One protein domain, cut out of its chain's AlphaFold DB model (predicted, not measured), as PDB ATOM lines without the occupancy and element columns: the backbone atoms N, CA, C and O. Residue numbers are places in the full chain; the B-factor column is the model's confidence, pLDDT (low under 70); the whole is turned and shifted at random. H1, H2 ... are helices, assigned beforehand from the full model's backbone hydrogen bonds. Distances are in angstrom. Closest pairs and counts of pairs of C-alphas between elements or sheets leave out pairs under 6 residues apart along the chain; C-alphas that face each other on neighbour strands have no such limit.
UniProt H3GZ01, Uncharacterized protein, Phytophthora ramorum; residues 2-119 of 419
ATOM      1  N   LEU A   2     255.733 299.308 243.438       44.53
ATOM      2  CA  LEU A   2     255.339 300.638 242.933       44.53
ATOM      3  C   LEU A   2     254.184 300.584 241.920       44.53
ATOM      4  O   LEU A   2     253.228 301.327 242.076       44.53
ATOM      5  N   LEU A   3     254.198 299.642 240.969       50.34
ATOM      6  CA  LEU A   3     253.094 299.445 240.015       50.34
ATOM      7  C   LEU A   3     251.764 299.028 240.671       50.34
ATOM      8  O   LEU A   3     250.712 299.456 240.212       50.34
ATOM      9  N   LEU A   4     251.797 298.240 241.753       51.56
ATOM     10  CA  LEU A   4     250.592 297.846 242.498       51.56
ATOM     11  C   LEU A   4     250.043 299.023 243.314       51.56
ATOM     12  O   LEU A   4     248.843 299.273 243.295       51.56
ATOM     13  N   LEU A   5     250.924 299.799 243.954       54.31
ATOM     14  CA  LEU A   5     250.556 301.045 244.638       54.31
ATOM     15  C   LEU A   5     250.012 302.091 243.654       54.31
ATOM     16  O   LEU A   5     249.064 302.810 243.960       54.31
ATOM     17  N   GLN A   6     250.579 302.154 242.449       56.47
ATOM     18  CA  GLN A   6     250.141 303.049 241.387       56.47
ATOM     19  C   GLN A   6     248.805 302.593 240.787       56.47
ATOM     20  O   GLN A   6     247.942 303.433 240.565       56.47
ATOM     21  N   GLN A   7     248.573 301.287 240.606       55.81
ATOM     22  CA  GLN A   7     247.265 300.752 240.205       55.81
ATOM     23  C   GLN A   7     246.181 300.990 241.262       55.81
ATOM     24  O   GLN A   7     245.096 301.435 240.896       55.81
ATOM     25  N   ALA A   8     246.471 300.768 242.548       54.72
ATOM     26  CA  ALA A   8     245.543 301.068 243.643       54.72
ATOM     27  C   ALA A   8     245.191 302.567 243.684       54.72
ATOM     28  O   ALA A   8     244.028 302.948 243.817       54.72
ATOM     29  N   ARG A   9     246.190 303.431 243.453       55.16
ATOM     30  CA  ARG A   9     245.999 304.883 243.333       55.16
ATOM     31  C   ARG A   9     245.169 305.268 242.105       55.16
ATOM     32  O   ARG A   9     244.306 306.130 242.223       55.16
ATOM     33  N   ILE A  10     245.406 304.643 240.948       68.06
ATOM     34  CA  ILE A  10     244.675 304.909 239.694       68.06
ATOM     35  C   ILE A  10     243.210 304.476 239.803       68.06
ATOM     36  O   ILE A  10     242.330 305.179 239.317       68.06
ATOM     37  N   LYS A  11     242.931 303.346 240.459       67.06
ATOM     38  CA  LYS A  11     241.564 302.839 240.642       67.06
ATOM     39  C   LYS A  11     240.797 303.516 241.781       67.06
ATOM     40  O   LYS A  11     239.623 303.224 241.972       67.06
ATOM     41  N   ASN A  12     241.445 304.415 242.528       55.69
ATOM     42  CA  ASN A  12     240.908 305.039 243.741       55.69
ATOM     43  C   ASN A  12     240.425 304.015 244.792       55.69
ATOM     44  O   ASN A  12     239.650 304.335 245.692       55.69
ATOM     45  N   GLU A  13     240.923 302.783 244.689       54.47
ATOM     46  CA  GLU A  13     240.753 301.708 245.653       54.47
ATOM     47  C   GLU A  13     241.765 301.978 246.767       54.47
ATOM     48  O   GLU A  13     242.857 301.413 246.807       54.47
ATOM     49  N   ARG A  14     241.451 302.927 247.656       53.88
ATOM     50  CA  ARG A  14     242.150 302.975 248.941       53.88
ATOM     51  C   ARG A  14     241.685 301.744 249.713       53.88
ATOM     52  O   ARG A  14     240.485 301.673 249.987       53.88
ATOM     53  N   PRO A  15     242.564 300.793 250.068       53.97
ATOM     54  CA  PRO A  15     242.185 299.788 251.042       53.97
ATOM     55  C   PRO A  15     241.796 300.554 252.309       53.97
ATOM     56  O   PRO A  15     242.615 301.246 252.910       53.97
ATOM     57  N   THR A  16     240.510 300.519 252.653       56.12
ATOM     58  CA  THR A  16     239.972 301.105 253.890       56.12
ATOM     59  C   THR A  16     240.469 300.358 255.123       56.12
ATOM     60  O   THR A  16     240.275 300.821 256.244       56.12
ATOM     61  N   ASP A  17     241.115 299.213 254.908       55.94
ATOM     62  CA  ASP A  17     241.643 298.356 255.944       55.94
ATOM     63  C   ASP A  17     243.048 298.814 256.369       55.94
ATOM     64  O   ASP A  17     243.988 298.883 255.569       55.94
ATOM     65  N   ALA A  18     243.191 299.137 257.656       58.00
ATOM     66  CA  ALA A  18     244.431 299.632 258.265       58.00
ATOM     67  C   ALA A  18     245.588 298.607 258.208       58.00
ATOM     68  O   ALA A  18     246.736 298.937 258.506       58.00
ATOM     69  N   SER A  19     245.293 297.373 257.799       55.56
ATOM     70  CA  SER A  19     246.204 296.236 257.645       55.56
ATOM     71  C   SER A  19     247.103 296.299 256.401       55.56
ATOM     72  O   SER A  19     248.156 295.657 256.373       55.56
ATOM     73  N   PHE A  20     246.751 297.097 255.386       61.09
ATOM     74  CA  PHE A  20     247.484 297.134 254.112       61.09
ATOM     75  C   PHE A  20     248.908 297.697 254.239       61.09
ATOM     76  O   PHE A  20     249.850 297.217 253.601       61.09
ATOM     77  N   LEU A  21     249.081 298.728 255.065       58.06
ATOM     78  CA  LEU A  21     250.365 299.405 255.230       58.06
ATOM     79  C   LEU A  21     251.376 298.534 256.003       58.06
ATOM     80  O   LEU A  21     252.487 298.368 255.506       58.06
ATOM     81  N   PRO A  22     251.000 297.870 257.116       56.97
ATOM     82  CA  PRO A  22     251.848 296.863 257.756       56.97
ATOM     83  C   PRO A  22     252.222 295.696 256.833       56.97
ATOM     84  O   PRO A  22     253.384 295.301 256.810       56.97
ATOM     85  N   LEU A  23     251.280 295.172 256.038       59.31
ATOM     86  CA  LEU A  23     251.533 294.031 255.149       59.31
ATOM     87  C   LEU A  23     252.486 294.396 254.000       59.31
ATOM     88  O   LEU A  23     253.427 293.662 253.705       59.31
ATOM     89  N   SER A  24     252.272 295.551 253.366       61.00
ATOM     90  CA  SER A  24     253.137 296.040 252.284       61.00
ATOM     91  C   SER A  24     254.529 296.435 252.779       61.00
ATOM     92  O   SER A  24     255.511 296.174 252.085       61.00
ATOM     93  N   LEU A  25     254.635 296.996 253.989       57.41
ATOM     94  CA  LEU A  25     255.912 297.292 254.637       57.41
ATOM     95  C   LEU A  25     256.649 296.004 255.028       57.41
ATOM     96  O   LEU A  25     257.832 295.874 254.736       57.41
ATOM     97  N   ALA A  26     255.949 295.022 255.605       59.81
ATOM     98  CA  ALA A  26     256.516 293.716 255.934       59.81
ATOM     99  C   ALA A  26     257.025 292.994 254.678       59.81
ATOM    100  O   ALA A  26     258.146 292.492 254.680       59.81
ATOM    101  N   LEU A  27     256.271 293.018 253.573       61.56
ATOM    102  CA  LEU A  27     256.740 292.484 252.292       61.56
ATOM    103  C   LEU A  27     257.944 293.258 251.749       61.56
ATOM    104  O   LEU A  27     258.885 292.646 251.256       61.56
ATOM    105  N   ALA A  28     257.938 294.590 251.825       61.22
ATOM    106  CA  ALA A  28     259.063 295.403 251.375       61.22
ATOM    107  C   ALA A  28     260.336 295.092 252.173       61.22
ATOM    108  O   ALA A  28     261.413 294.999 251.586       61.22
ATOM    109  N   CYS A  29     260.209 294.884 253.484       57.09
ATOM    110  CA  CYS A  29     261.302 294.469 254.354       57.09
ATOM    111  C   CYS A  29     261.781 293.050 254.016       57.09
ATOM    112  O   CYS A  29     262.976 292.858 253.819       57.09
ATOM    113  N   LEU A  30     260.867 292.091 253.842       59.59
ATOM    114  CA  LEU A  30     261.196 290.702 253.486       59.59
ATOM    115  C   LEU A  30     261.855 290.576 252.102       59.59
ATOM    116  O   LEU A  30     262.742 289.748 251.915       59.59
ATOM    117  N   LEU A  31     261.454 291.409 251.137       59.72
ATOM    118  CA  LEU A  31     262.043 291.440 249.794       59.72
ATOM    119  C   LEU A  31     263.382 292.196 249.749       59.72
ATOM    120  O   LEU A  31     264.201 291.932 248.873       59.72
ATOM    121  N   ARG A  32     263.630 293.138 250.672       62.25
ATOM    122  CA  ARG A  32     264.897 293.892 250.743       62.25
ATOM    123  C   ARG A  32     265.962 293.207 251.595       62.25
ATOM    124  O   ARG A  32     267.146 293.349 251.297       62.25
ATOM    125  N   GLN A  33     265.557 292.498 252.642       61.03
ATOM    126  CA  GLN A  33     266.441 291.825 253.590       61.03
ATOM    127  C   GLN A  33     265.888 290.425 253.879       61.03
ATOM    128  O   GLN A  33     265.118 290.248 254.825       61.03
ATOM    129  N   PRO A  34     266.228 289.420 253.051       56.59
ATOM    130  CA  PRO A  34     265.766 288.064 253.296       56.59
ATOM    131  C   PRO A  34     266.304 287.549 254.645       56.59
ATOM    132  O   PRO A  34     267.429 287.893 255.020       56.59
ATOM    133  N   PRO A  35     265.538 286.702 255.362       56.88
ATOM    134  CA  PRO A  35     266.001 286.044 256.578       56.88
ATOM    135  C   PRO A  35     267.365 285.371 256.384       56.88
ATOM    136  O   PRO A  35     267.651 284.817 255.314       56.88
ATOM    137  N   ALA A  36     268.198 285.389 257.429       51.56
ATOM    138  CA  ALA A  36     269.465 284.665 257.448       51.56
ATOM    139  C   ALA A  36     269.203 283.178 257.124       51.56
ATOM    140  O   ALA A  36     268.472 282.507 257.845       51.56
ATOM    141  N   GLY A  37     269.729 282.694 255.993       54.84
ATOM    142  CA  GLY A  37     269.454 281.353 255.449       54.84
ATOM    143  C   GLY A  37     268.842 281.343 254.041       54.84
ATOM    144  O   GLY A  37     269.002 280.363 253.319       54.84
ATOM    145  N   LEU A  38     268.202 282.442 253.617       48.12
ATOM    146  CA  LEU A  38     267.722 282.647 252.239       48.12
ATOM    147  C   LEU A  38     268.634 283.570 251.420       48.12
ATOM    148  O   LEU A  38     268.652 283.491 250.190       48.12
ATOM    149  N   ALA A  39     269.396 284.439 252.091       54.75
ATOM    150  CA  ALA A  39     270.445 285.222 251.452       54.75
ATOM    151  C   ALA A  39     271.579 284.284 250.994       54.75
ATOM    152  O   ALA A  39     272.090 283.519 251.816       54.75
ATOM    153  N   PRO A  40     272.000 284.318 249.719       53.00
ATOM    154  CA  PRO A  40     273.144 283.531 249.290       53.00
ATOM    155  C   PRO A  40     274.391 283.965 250.069       53.00
ATOM    156  O   PRO A  40     274.769 285.132 250.053       53.00
ATOM    157  N   VAL A  41     275.064 283.009 250.714       54.81
ATOM    158  CA  VAL A  41     276.346 283.217 251.425       54.81
ATOM    159  C   VAL A  41     277.519 283.388 250.436       54.81
ATOM    160  O   VAL A  41     278.685 283.473 250.806       54.81
ATOM    161  N   ALA A  42     277.229 283.418 249.135       49.88
ATOM    162  CA  ALA A  42     278.211 283.306 248.073       49.88
ATOM    163  C   ALA A  42     278.842 284.661 247.710       49.88
ATOM    164  O   ALA A  42     278.249 285.465 246.993       49.88
ATOM    165  N   GLY A  43     280.090 284.866 248.135       53.41
ATOM    166  CA  GLY A  43     281.092 285.576 247.328       53.41
ATOM    167  C   GLY A  43     280.791 287.028 246.938       53.41
ATOM    168  O   GLY A  43     281.190 287.452 245.859       53.41
ATOM    169  N   GLY A  44     280.105 287.794 247.790       63.31
ATOM    170  CA  GLY A  44     280.049 289.256 247.658       63.31
ATOM    171  C   GLY A  44     278.995 289.823 246.701       63.31
ATOM    172  O   GLY A  44     279.079 291.008 246.378       63.31
ATOM    173  N   LEU A  45     278.007 289.027 246.267       61.72
ATOM    174  CA  LEU A  45     276.798 289.534 245.604       61.72
ATOM    175  C   LEU A  45     275.566 289.357 246.497       61.72
ATOM    176  O   LEU A  45     275.019 288.261 246.622       61.72
ATOM    177  N   SER A  46     275.103 290.448 247.105       67.12
ATOM    178  CA  SER A  46     273.825 290.469 247.813       67.12
ATOM    179  C   SER A  46     272.658 290.493 246.822       67.12
ATOM    180  O   SER A  46     272.758 291.022 245.715       67.12
ATOM    181  N   LEU A  47     271.498 289.981 247.238       63.25
ATOM    182  CA  LEU A  47     270.280 290.026 246.423       63.25
ATOM    183  C   LEU A  47     269.898 291.467 246.023       63.25
ATOM    184  O   LEU A  47     269.414 291.709 244.921       63.25
ATOM    185  N   SER A  48     270.184 292.436 246.899       62.78
ATOM    186  CA  SER A  48     269.993 293.866 246.638       62.78
ATOM    187  C   SER A  48     270.930 294.423 245.562       62.78
ATOM    188  O   SER A  48     270.566 295.373 244.875       62.78
ATOM    189  N   GLN A  49     272.118 293.838 245.385       67.69
ATOM    190  CA  GLN A  49     273.029 294.197 244.300       67.69
ATOM    191  C   GLN A  49     272.564 293.608 242.967       67.69
ATOM    192  O   GLN A  49     272.688 294.279 241.950       67.69
ATOM    193  N   VAL A  50     271.976 292.407 242.956       70.56
ATOM    194  CA  VAL A  50     271.453 291.779 241.725       70.56
ATOM    195  C   VAL A  50     270.409 292.667 241.039       70.56
ATOM    196  O   VAL A  50     270.444 292.805 239.823       70.56
ATOM    197  N   ASP A  51     269.529 293.307 241.811       61.75
ATOM    198  CA  ASP A  51     268.473 294.187 241.281       61.75
ATOM    199  C   ASP A  51     269.001 295.559 240.815       61.75
ATOM    200  O   ASP A  51     268.383 296.238 240.000       61.75
ATOM    201  N   ARG A  52     270.161 295.985 241.334       64.06
ATOM    202  CA  ARG A  52     270.742 297.315 241.077       64.06
ATOM    203  C   ARG A  52     271.872 297.310 240.049       64.06
ATOM    204  O   ARG A  52     272.223 298.371 239.535       64.06
ATOM    205  N   LEU A  53     272.477 296.157 239.772       63.12
ATOM    206  CA  LEU A  53     273.599 296.063 238.846       63.12
ATOM    207  C   LEU A  53     273.115 296.121 237.388       63.12
ATOM    208  O   LEU A  53     272.205 295.382 237.010       63.12
ATOM    209  N   PRO A  54     273.757 296.935 236.528       70.81
ATOM    210  CA  PRO A  54     273.562 296.858 235.088       70.81
ATOM    211  C   PRO A  54     273.783 295.430 234.581       70.81
ATOM    212  O   PRO A  54     274.733 294.765 235.002       70.81
ATOM    213  N   GLN A  55     272.945 294.988 233.638       70.44
ATOM    214  CA  GLN A  55     272.936 293.612 233.123       70.44
ATOM    215  C   GLN A  55     274.341 293.097 232.763       70.44
ATOM    216  O   GLN A  55     274.725 292.013 233.186       70.44
ATOM    217  N   GLN A  56     275.140 293.906 232.063       69.00
ATOM    218  CA  GLN A  56     276.495 293.538 231.635       69.00
ATOM    219  C   GLN A  56     277.451 293.271 232.812       69.00
ATOM    220  O   GLN A  56     278.291 292.377 232.746       69.00
ATOM    221  N   ILE A  57     277.321 294.026 233.908       68.62
ATOM    222  CA  ILE A  57     278.159 293.864 235.106       68.62
ATOM    223  C   ILE A  57     277.725 292.621 235.882       68.62
ATOM    224  O   ILE A  57     278.571 291.878 236.384       68.62
ATOM    225  N   LEU A  58     276.416 292.377 235.955       76.88
ATOM    226  CA  LEU A  58     275.868 291.177 236.577       76.88
ATOM    227  C   LEU A  58     276.315 289.913 235.830       76.88
ATOM    228  O   LEU A  58     276.797 288.977 236.460       76.88
ATOM    229  N   GLU A  59     276.217 289.909 234.500       76.94
ATOM    230  CA  GLU A  59     276.674 288.807 233.647       76.94
ATOM    231  C   GLU A  59     278.172 288.545 233.820       76.94
ATOM    232  O   GLU A  59     278.574 287.399 234.017       76.94
ATOM    233  N   HIS A  60     278.998 289.596 233.829       78.06
ATOM    234  CA  HIS A  60     280.440 289.456 234.026       78.06
ATOM    235  C   HIS A  60     280.789 288.884 235.407       78.06
ATOM    236  O   HIS A  60     281.617 287.980 235.508       78.06
ATOM    237  N   ARG A  61     280.127 289.355 236.474       75.00
ATOM    238  CA  ARG A  61     280.345 288.822 237.827       75.00
ATOM    239  C   ARG A  61     279.859 287.384 237.969       75.00
ATOM    240  O   ARG A  61     280.556 286.582 238.574       75.00
ATOM    241  N   LEU A  62     278.706 287.033 237.399       75.06
ATOM    242  CA  LEU A  62     278.217 285.651 237.400       75.06
ATOM    243  C   LEU A  62     279.152 284.722 236.617       75.06
ATOM    244  O   LEU A  62     279.413 283.611 237.073       75.06
ATOM    245  N   ALA A  63     279.686 285.180 235.482       78.00
ATOM    246  CA  ALA A  63     280.663 284.434 234.699       78.00
ATOM    247  C   ALA A  63     281.973 284.211 235.472       78.00
ATOM    248  O   ALA A  63     282.496 283.101 235.453       78.00
ATOM    249  N   ALA A  64     282.465 285.221 236.196       76.88
ATOM    250  CA  ALA A  64     283.637 285.078 237.061       76.88
ATOM    251  C   ALA A  64     283.394 284.037 238.170       76.88
ATOM    252  O   ALA A  64     284.159 283.088 238.302       76.88
ATOM    253  N   THR A  65     282.265 284.125 238.883       74.12
ATOM    254  CA  THR A  65     281.925 283.160 239.944       74.12
ATOM    255  C   THR A  65     281.744 281.734 239.407       74.12
ATOM    256  O   THR A  65     282.052 280.771 240.110       74.12
ATOM    257  N   LEU A  66     281.252 281.578 238.168       77.31
ATOM    258  CA  LEU A  66     281.096 280.276 237.500       77.31
ATOM    259  C   LEU A  66     282.435 279.598 237.212       77.31
ATOM    260  O   LEU A  66     282.507 278.372 237.275       77.31
ATOM    261  N   LEU A  67     283.459 280.383 236.871       78.69
ATOM    262  CA  LEU A  67     284.801 279.878 236.589       78.69
ATOM    263  C   LEU A  67     285.524 279.448 237.868       78.69
ATOM    264  O   LEU A  67     286.237 278.447 237.841       78.69
ATOM    265  N   ASP A  68     285.301 280.165 238.971       77.75
ATOM    266  CA  ASP A  68     285.984 279.899 240.238       77.75
ATOM    267  C   ASP A  68     285.373 278.708 240.997       77.75
ATOM    268  O   ASP A  68     286.094 277.807 241.421       77.75
ATOM    269  N   GLU A  69     284.043 278.664 241.159       85.31
ATOM    270  CA  GLU A  69     283.357 277.591 241.894       85.31
ATOM    271  C   GLU A  69     281.947 277.292 241.334       85.31
ATOM    272  O   GLU A  69     280.952 277.912 241.735       85.31
ATOM    273  N   PRO A  70     281.790 276.269 240.472       78.88
ATOM    274  CA  PRO A  70     280.507 275.972 239.829       78.88
ATOM    275  C   PRO A  70     279.420 275.527 240.821       78.88
ATOM    276  O   PRO A  70     278.248 275.875 240.657       78.88
ATOM    277  N   LEU A  71     279.792 274.812 241.892       75.69
ATOM    278  CA  LEU A  71     278.860 274.399 242.952       75.69
ATOM    279  C   LEU A  71     278.261 275.602 243.693       75.69
ATOM    280  O   LEU A  71     277.089 275.586 244.073       75.69
ATOM    281  N   ARG A  72     279.042 276.673 243.853       74.12
ATOM    282  CA  ARG A  72     278.611 277.904 244.517       74.12
ATOM    283  C   ARG A  72     277.605 278.666 243.667       74.12
ATOM    284  O   ARG A  72     276.599 279.142 244.192       74.12
ATOM    285  N   VAL A  73     277.831 278.744 242.356       75.88
ATOM    286  CA  VAL A  73     276.852 279.354 241.447       75.88
ATOM    287  C   VAL A  73     275.575 278.535 241.390       75.88
ATOM    288  O   VAL A  73     274.490 279.110 241.419       75.88
ATOM    289  N   PHE A  74     275.674 277.207 241.389       75.88
ATOM    290  CA  PHE A  74     274.494 276.356 241.479       75.88
ATOM    291  C   PHE A  74     273.696 276.633 242.764       75.88
ATOM    292  O   PHE A  74     272.491 276.873 242.694       75.88
ATOM    293  N   ALA A  75     274.362 276.719 243.921       75.56
ATOM    294  CA  ALA A  75     273.725 277.087 245.185       75.56
ATOM    295  C   ALA A  75     273.086 278.489 245.142       75.56
ATOM    296  O   ALA A  75     271.963 278.668 245.617       75.56
ATOM    297  N   PHE A  76     273.753 279.469 244.523       74.81
ATOM    298  CA  PHE A  76     273.216 280.817 244.310       74.81
ATOM    299  C   PHE A  76     271.960 280.803 243.428       74.81
ATOM    300  O   PHE A  76     270.947 281.402 243.789       74.81
ATOM    301  N   VAL A  77     271.979 280.081 242.305       76.94
ATOM    302  CA  VAL A  77     270.816 279.922 241.421       76.94
ATOM    303  C   VAL A  77     269.676 279.220 242.160       76.94
ATOM    304  O   VAL A  77     268.531 279.657 242.066       76.94
ATOM    305  N   CYS A  78     269.962 278.187 242.956       76.19
ATOM    306  CA  CYS A  78     268.963 277.547 243.810       76.19
ATOM    307  C   CYS A  78     268.353 278.531 244.820       76.19
ATOM    308  O   CYS A  78     267.134 278.534 244.994       76.19
ATOM    309  N   ALA A  79     269.165 279.382 245.455       75.81
ATOM    310  CA  ALA A  79     268.689 280.424 246.364       75.81
ATOM    311  C   ALA A  79     267.810 281.453 245.634       75.81
ATOM    312  O   ALA A  79     266.731 281.790 246.119       75.81
ATOM    313  N   LEU A  80     268.200 281.876 244.427       76.44
ATOM    314  CA  LEU A  80     267.422 282.799 243.601       76.44
ATOM    315  C   LEU A  80     266.073 282.196 243.181       76.44
ATOM    316  O   LEU A  80     265.039 282.851 243.278       76.44
ATOM    317  N   VAL A  81     266.053 280.927 242.762       74.31
ATOM    318  CA  VAL A  81     264.814 280.215 242.414       74.31
ATOM    319  C   VAL A  81     263.898 280.086 243.630       74.31
ATOM    320  O   VAL A  81     262.692 280.312 243.506       74.31
ATOM    321  N   LYS A  82     264.446 279.752 244.807       77.25
ATOM    322  CA  LYS A  82     263.683 279.725 246.065       77.25
ATOM    323  C   LYS A  82     263.096 281.102 246.369       77.25
ATOM    324  O   LYS A  82     261.895 281.201 246.598       77.25
ATOM    325  N   TYR A  83     263.899 282.158 246.270       77.31
ATOM    326  CA  TYR A  83     263.450 283.532 246.476       77.31
ATOM    327  C   TYR A  83     262.295 283.918 245.541       77.31
ATOM    328  O   TYR A  83     261.266 284.401 246.005       77.31
ATOM    329  N   VAL A  84     262.413 283.651 244.236       75.38
ATOM    330  CA  VAL A  84     261.359 283.971 243.256       75.38
ATOM    331  C   VAL A  84     260.065 283.207 243.550       75.38
ATOM    332  O   VAL A  84     258.980 283.775 243.414       75.38
ATOM    333  N   LYS A  85     260.153 281.939 243.974       78.94
ATOM    334  CA  LYS A  85     258.976 281.151 244.375       78.94
ATOM    335  C   LYS A  85     258.263 281.783 245.571       78.94
ATOM    336  O   LYS A  85     257.064 282.035 245.478       78.94
ATOM    337  N   VAL A  86     259.006 282.109 246.627       82.62
ATOM    338  CA  VAL A  86     258.464 282.722 247.851       82.62
ATOM    339  C   VAL A  86     257.879 284.100 247.556       82.62
ATOM    340  O   VAL A  86     256.756 284.394 247.946       82.62
ATOM    341  N   ALA A  87     258.583 284.933 246.786       77.50
ATOM    342  CA  ALA A  87     258.087 286.245 246.386       77.50
ATOM    343  C   ALA A  87     256.772 286.144 245.593       77.50
ATOM    344  O   ALA A  87     255.848 286.926 245.820       77.50
ATOM    345  N   ARG A  88     256.655 285.167 244.684       75.88
ATOM    346  CA  ARG A  88     255.429 284.932 243.910       75.88
ATOM    347  C   ARG A  88     254.272 284.455 244.789       75.88
ATOM    348  O   ARG A  88     253.147 284.899 244.577       75.88
ATOM    349  N   GLU A  89     254.542 283.587 245.756       85.94
ATOM    350  CA  GLU A  89     253.554 283.108 246.726       85.94
ATOM    351  C   GLU A  89     253.037 284.251 247.610       85.94
ATOM    352  O   GLU A  89     251.829 284.480 247.675       85.94
ATOM    353  N   LEU A  90     253.940 285.065 248.167       83.81
ATOM    354  CA  LEU A  90     253.596 286.251 248.957       83.81
ATOM    355  C   LEU A  90     252.777 287.272 248.154       83.81
ATOM    356  O   LEU A  90     251.794 287.818 248.658       83.81
ATOM    357  N   LEU A  91     253.134 287.511 246.887       79.81
ATOM    358  CA  LEU A  91     252.348 288.366 245.992       79.81
ATOM    359  C   LEU A  91     250.953 287.786 245.713       79.81
ATOM    360  O   LEU A  91     249.992 288.549 245.611       79.81
ATOM    361  N   GLY A  92     250.833 286.459 245.612       82.12
ATOM    362  CA  GLY A  92     249.554 285.760 245.480       82.12
ATOM    363  C   GLY A  92     248.648 285.989 246.688       82.12
ATOM    364  O   GLY A  92     247.509 286.422 246.514       82.12
ATOM    365  N   ILE A  93     249.183 285.804 247.898       87.56
ATOM    366  CA  ILE A  93     248.464 286.046 249.160       87.56
ATOM    367  C   ILE A  93     248.000 287.507 249.246       87.56
ATOM    368  O   ILE A  93     246.835 287.777 249.539       87.56
ATOM    369  N   CYS A  94     248.877 288.458 248.905       79.56
ATOM    370  CA  CYS A  94     248.527 289.879 248.873       79.56
ATOM    371  C   CYS A  94     247.395 290.168 247.886       79.56
ATOM    372  O   CYS A  94     246.470 290.910 248.202       79.56
ATOM    373  N   HIS A  95     247.461 289.598 246.684       81.81
ATOM    374  CA  HIS A  95     246.428 289.784 245.673       81.81
ATOM    375  C   HIS A  95     245.082 289.198 246.122       81.81
ATOM    376  O   HIS A  95     244.047 289.835 245.938       81.81
ATOM    377  N   GLU A  96     245.077 288.014 246.734       87.75
ATOM    378  CA  GLU A  96     243.864 287.405 247.287       87.75
ATOM    379  C   GLU A  96     243.245 288.266 248.387       87.75
ATOM    380  O   GLU A  96     242.045 288.544 248.328       87.75
ATOM    381  N   HIS A  97     244.065 288.773 249.308       86.38
ATOM    382  CA  HIS A  97     243.622 289.688 250.355       86.38
ATOM    383  C   HIS A  97     243.067 291.005 249.786       86.38
ATOM    384  O   HIS A  97     241.934 291.370 250.089       86.38
ATOM    385  N   MET A  98     243.799 291.675 248.884       75.81
ATOM    386  CA  MET A  98     243.340 292.913 248.232       75.81
ATOM    387  C   MET A  98     242.053 292.713 247.425       75.81
ATOM    388  O   MET A  98     241.240 293.624 247.326       75.81
ATOM    389  N   SER A  99     241.848 291.521 246.856       83.44
ATOM    390  CA  SER A  99     240.615 291.173 246.140       83.44
ATOM    391  C   SER A  99     239.437 290.811 247.058       83.44
ATOM    392  O   SER A  99     238.385 290.423 246.556       83.44
ATOM    393  N   GLY A 100     239.610 290.882 248.384       87.31
ATOM    394  CA  GLY A 100     238.593 290.515 249.373       87.31
ATOM    395  C   GLY A 100     238.319 289.011 249.470       87.31
ATOM    396  O   GLY A 100     237.334 288.612 250.083       87.31
ATOM    397  N   ARG A 101     239.166 288.165 248.863       92.75
ATOM    398  CA  ARG A 101     239.022 286.698 248.879       92.75
ATOM    399  C   ARG A 101     239.612 286.042 250.124       92.75
ATOM    400  O   ARG A 101     239.280 284.895 250.396       92.75
ATOM    401  N   LYS A 102     240.473 286.755 250.852       92.31
ATOM    402  CA  LYS A 102     241.039 286.333 252.137       92.31
ATOM    403  C   LYS A 102     240.882 287.432 253.170       92.31
ATOM    404  O   LYS A 102     241.157 288.604 252.895       92.31
ATOM    405  N   THR A 103     240.484 287.035 254.368       91.50
ATOM    406  CA  THR A 103     240.492 287.913 255.535       91.50
ATOM    407  C   THR A 103     241.929 288.254 255.936       91.50
ATOM    408  O   THR A 103     242.878 287.545 255.600       91.50
ATOM    409  N   THR A 104     242.110 289.338 256.690       84.50
ATOM    410  CA  THR A 104     243.428 289.763 257.189       84.50
ATOM    411  C   THR A 104     244.113 288.677 258.025       84.50
ATOM    412  O   THR A 104     245.324 288.486 257.916       84.50
ATOM    413  N   SER A 105     243.345 287.933 258.831       86.25
ATOM    414  CA  SER A 105     243.875 286.843 259.661       86.25
ATOM    415  C   SER A 105     244.408 285.690 258.809       86.25
ATOM    416  O   SER A 105     245.520 285.226 259.047       86.25
ATOM    417  N   GLU A 106     243.652 285.266 257.794       91.38
ATOM    418  CA  GLU A 106     244.064 284.206 256.863       91.38
ATOM    419  C   GLU A 106     245.302 284.628 256.068       91.38
ATOM    420  O   GLU A 106     246.288 283.902 256.025       91.38
ATOM    421  N   ALA A 107     245.302 285.848 255.522       87.12
ATOM    422  CA  ALA A 107     246.444 286.372 254.778       87.12
ATOM    423  C   ALA A 107     247.715 286.448 255.642       87.12
ATOM    424  O   ALA A 107     248.804 286.129 255.172       87.12
ATOM    425  N   THR A 108     247.585 286.836 256.914       81.50
ATOM    426  CA  THR A 108     248.719 286.879 257.850       81.50
ATOM    427  C   THR A 108     249.256 285.477 258.134       81.50
ATOM    428  O   THR A 108     250.468 285.268 258.094       81.50
ATOM    429  N   GLN A 109     248.369 284.510 258.385       88.88
ATOM    430  CA  GLN A 109     248.748 283.117 258.621       88.88
ATOM    431  C   GLN A 109     249.461 282.511 257.405       88.88
ATOM    432  O   GLN A 109     250.508 281.885 257.563       88.88
ATOM    433  N   ASP A 110     248.950 282.758 256.200       90.31
ATOM    434  CA  ASP A 110     249.553 282.272 254.960       90.31
ATOM    435  C   ASP A 110     250.932 282.893 254.708       90.31
ATOM    436  O   ASP A 110     251.852 282.200 254.278       90.31
ATOM    437  N   VAL A 111     251.114 284.188 255.006       86.06
ATOM    438  CA  VAL A 111     252.430 284.845 254.912       86.06
ATOM    439  C   VAL A 111     253.425 284.181 255.860       86.06
ATOM    440  O   VAL A 111     254.541 283.866 255.447       86.06
ATOM    441  N   VAL A 112     253.031 283.936 257.115       84.69
ATOM    442  CA  VAL A 112     253.889 283.251 258.093       84.69
ATOM    443  C   VAL A 112     254.240 281.850 257.603       84.69
ATOM    444  O   VAL A 112     255.409 281.476 257.626       84.69
ATOM    445  N   GLN A 113     253.263 281.092 257.106       89.56
ATOM    446  CA  GLN A 113     253.483 279.742 256.597       89.56
ATOM    447  C   GLN A 113     254.430 279.724 255.389       89.56
ATOM    448  O   GLN A 113     255.357 278.914 255.366       89.56
ATOM    449  N   ALA A 114     254.251 280.636 254.430       87.19
ATOM    450  CA  ALA A 114     255.119 280.763 253.262       87.19
ATOM    451  C   ALA A 114     256.565 281.115 253.657       87.19
ATOM    452  O   ALA A 114     257.516 280.558 253.109       87.19
ATOM    453  N   VAL A 115     256.750 282.000 254.644       82.69
ATOM    454  CA  VAL A 115     258.082 282.351 255.163       82.69
ATOM    455  C   VAL A 115     258.713 281.174 255.907       82.69
ATOM    456  O   VAL A 115     259.875 280.863 255.660       82.69
ATOM    457  N   VAL A 116     257.967 280.485 256.775       85.69
ATOM    458  CA  VAL A 116     258.472 279.326 257.531       85.69
ATOM    459  C   VAL A 116     258.869 278.185 256.595       85.69
ATOM    460  O   VAL A 116     259.945 277.620 256.759       85.69
ATOM    461  N   ALA A 117     258.060 277.889 255.575       86.69
ATOM    462  CA  ALA A 117     258.372 276.867 254.573       86.69
ATOM    463  C   ALA A 117     259.607 277.212 253.719       86.69
ATOM    464  O   ALA A 117     260.242 276.321 253.152       86.69
ATOM    465  N   ALA A 118     259.944 278.499 253.607       82.44
ATOM    466  CA  ALA A 118     261.105 278.974 252.869       82.44
ATOM    467  C   ALA A 118     262.413 278.892 253.663       82.44
ATOM    468  O   ALA A 118     263.488 278.835 253.057       82.44
ATOM    469  N   LEU A 119     262.343 278.916 254.997       80.31
ATOM    470  CA  LEU A 119     263.530 278.799 255.833       80.31
ATOM    471  C   LEU A 119     264.140 277.403 255.651       80.31
ATOM    472  O   LEU A 119     263.403 276.419 255.553       80.31
TER     473      LEU A 119
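AT A GLANCE: This is residues 2 to 119 of the 419 residues of an uncharacterized protein of Phytophthora ramorum (UniProt H3GZ01). One long helix, H5, runs the length of the domain, and H6 folds back beside it at one end while H4 folds back from its other end to make a V. H2 runs along H5 on another side, close but not clearly touching, H3 sits between the end of H2 and H4, and H1 lies off by itself, touching no helix. The printed part has 118 residues with six named helices, H1 to H6 in order along the chain, and no named strand; the class is all helix. It is loose, with a radius of gyration of the C-alphas of 17.0 A, and only just elongated, spanning 52 by 30 by 17 A.

IN THESE COORDINATES: H1 takes residues 2 to 10, 11.9 A from first to last C-alpha, with C-alpha 2 at (255.339, 300.638, 242.933). H2 is residues 20 to 32, 18.0 A long. H3 is residues 47 to 52, 9.1 A long. H4 is residues 55 to 68, 20.2 A long. H5 is residues 70 to 98, 41.7 A long, from C-alpha 70 at (280.507, 275.972, 239.829) to C-alpha 98 at (243.340, 292.913, 248.232). H6 is residues 104 to 118, 21.2 A long, and ends with C-alpha 118 at (261.105, 278.974, 252.869).

HOW THE PARTS SIT: H5 and H6 are a helical hairpin; they touch, closest at the C-alphas of Ile 93 and Ala 107, 6.0 A apart, and run opposite ways at a shallow tilt of 8 degrees. H4 and H5 are also a helical hairpin, opposite ways at a steep tilt of 44 degrees; they touch through residues 62 to 66 of H4 and 72 to 73 of H5 alone, closest at the C-alphas of Leu 66 and Val 73, 5.9 A. H2 and H5 are close but not clearly touching, closest at the C-alphas of Leu 31 and Ala 87, 7.4 A, opposite ways at a shallow tilt of 6 degrees. H2 and H6 are near each other. H3 is close to H2 but not clearly touching, with the C-alphas of Arg 32 and Ser 48 closest at 6.5 A, their lines about perpendicular at 86 degrees. H3 and H4 are likewise close but not clearly touching, closest at the C-alphas of Val 50 and Leu 58, 6.8 A. H1 is apart from the other five helices. In H1, H2, H4, H5 and H6 every O i to N i+4 pair is within hydrogen-bond range; in H3, 1 of 2 is.

THE WHOLE: The C-alphas of Thr 16 and Leu 67, the two farthest apart, are 52.5 A from each other. The printed part has no cut. The link from H2 to H3, residues 33 to 46, is long. The mean pLDDT of the printed part is 70.6, and residues 2 to 49, 51 to 53 and 56 to 57 are under 70.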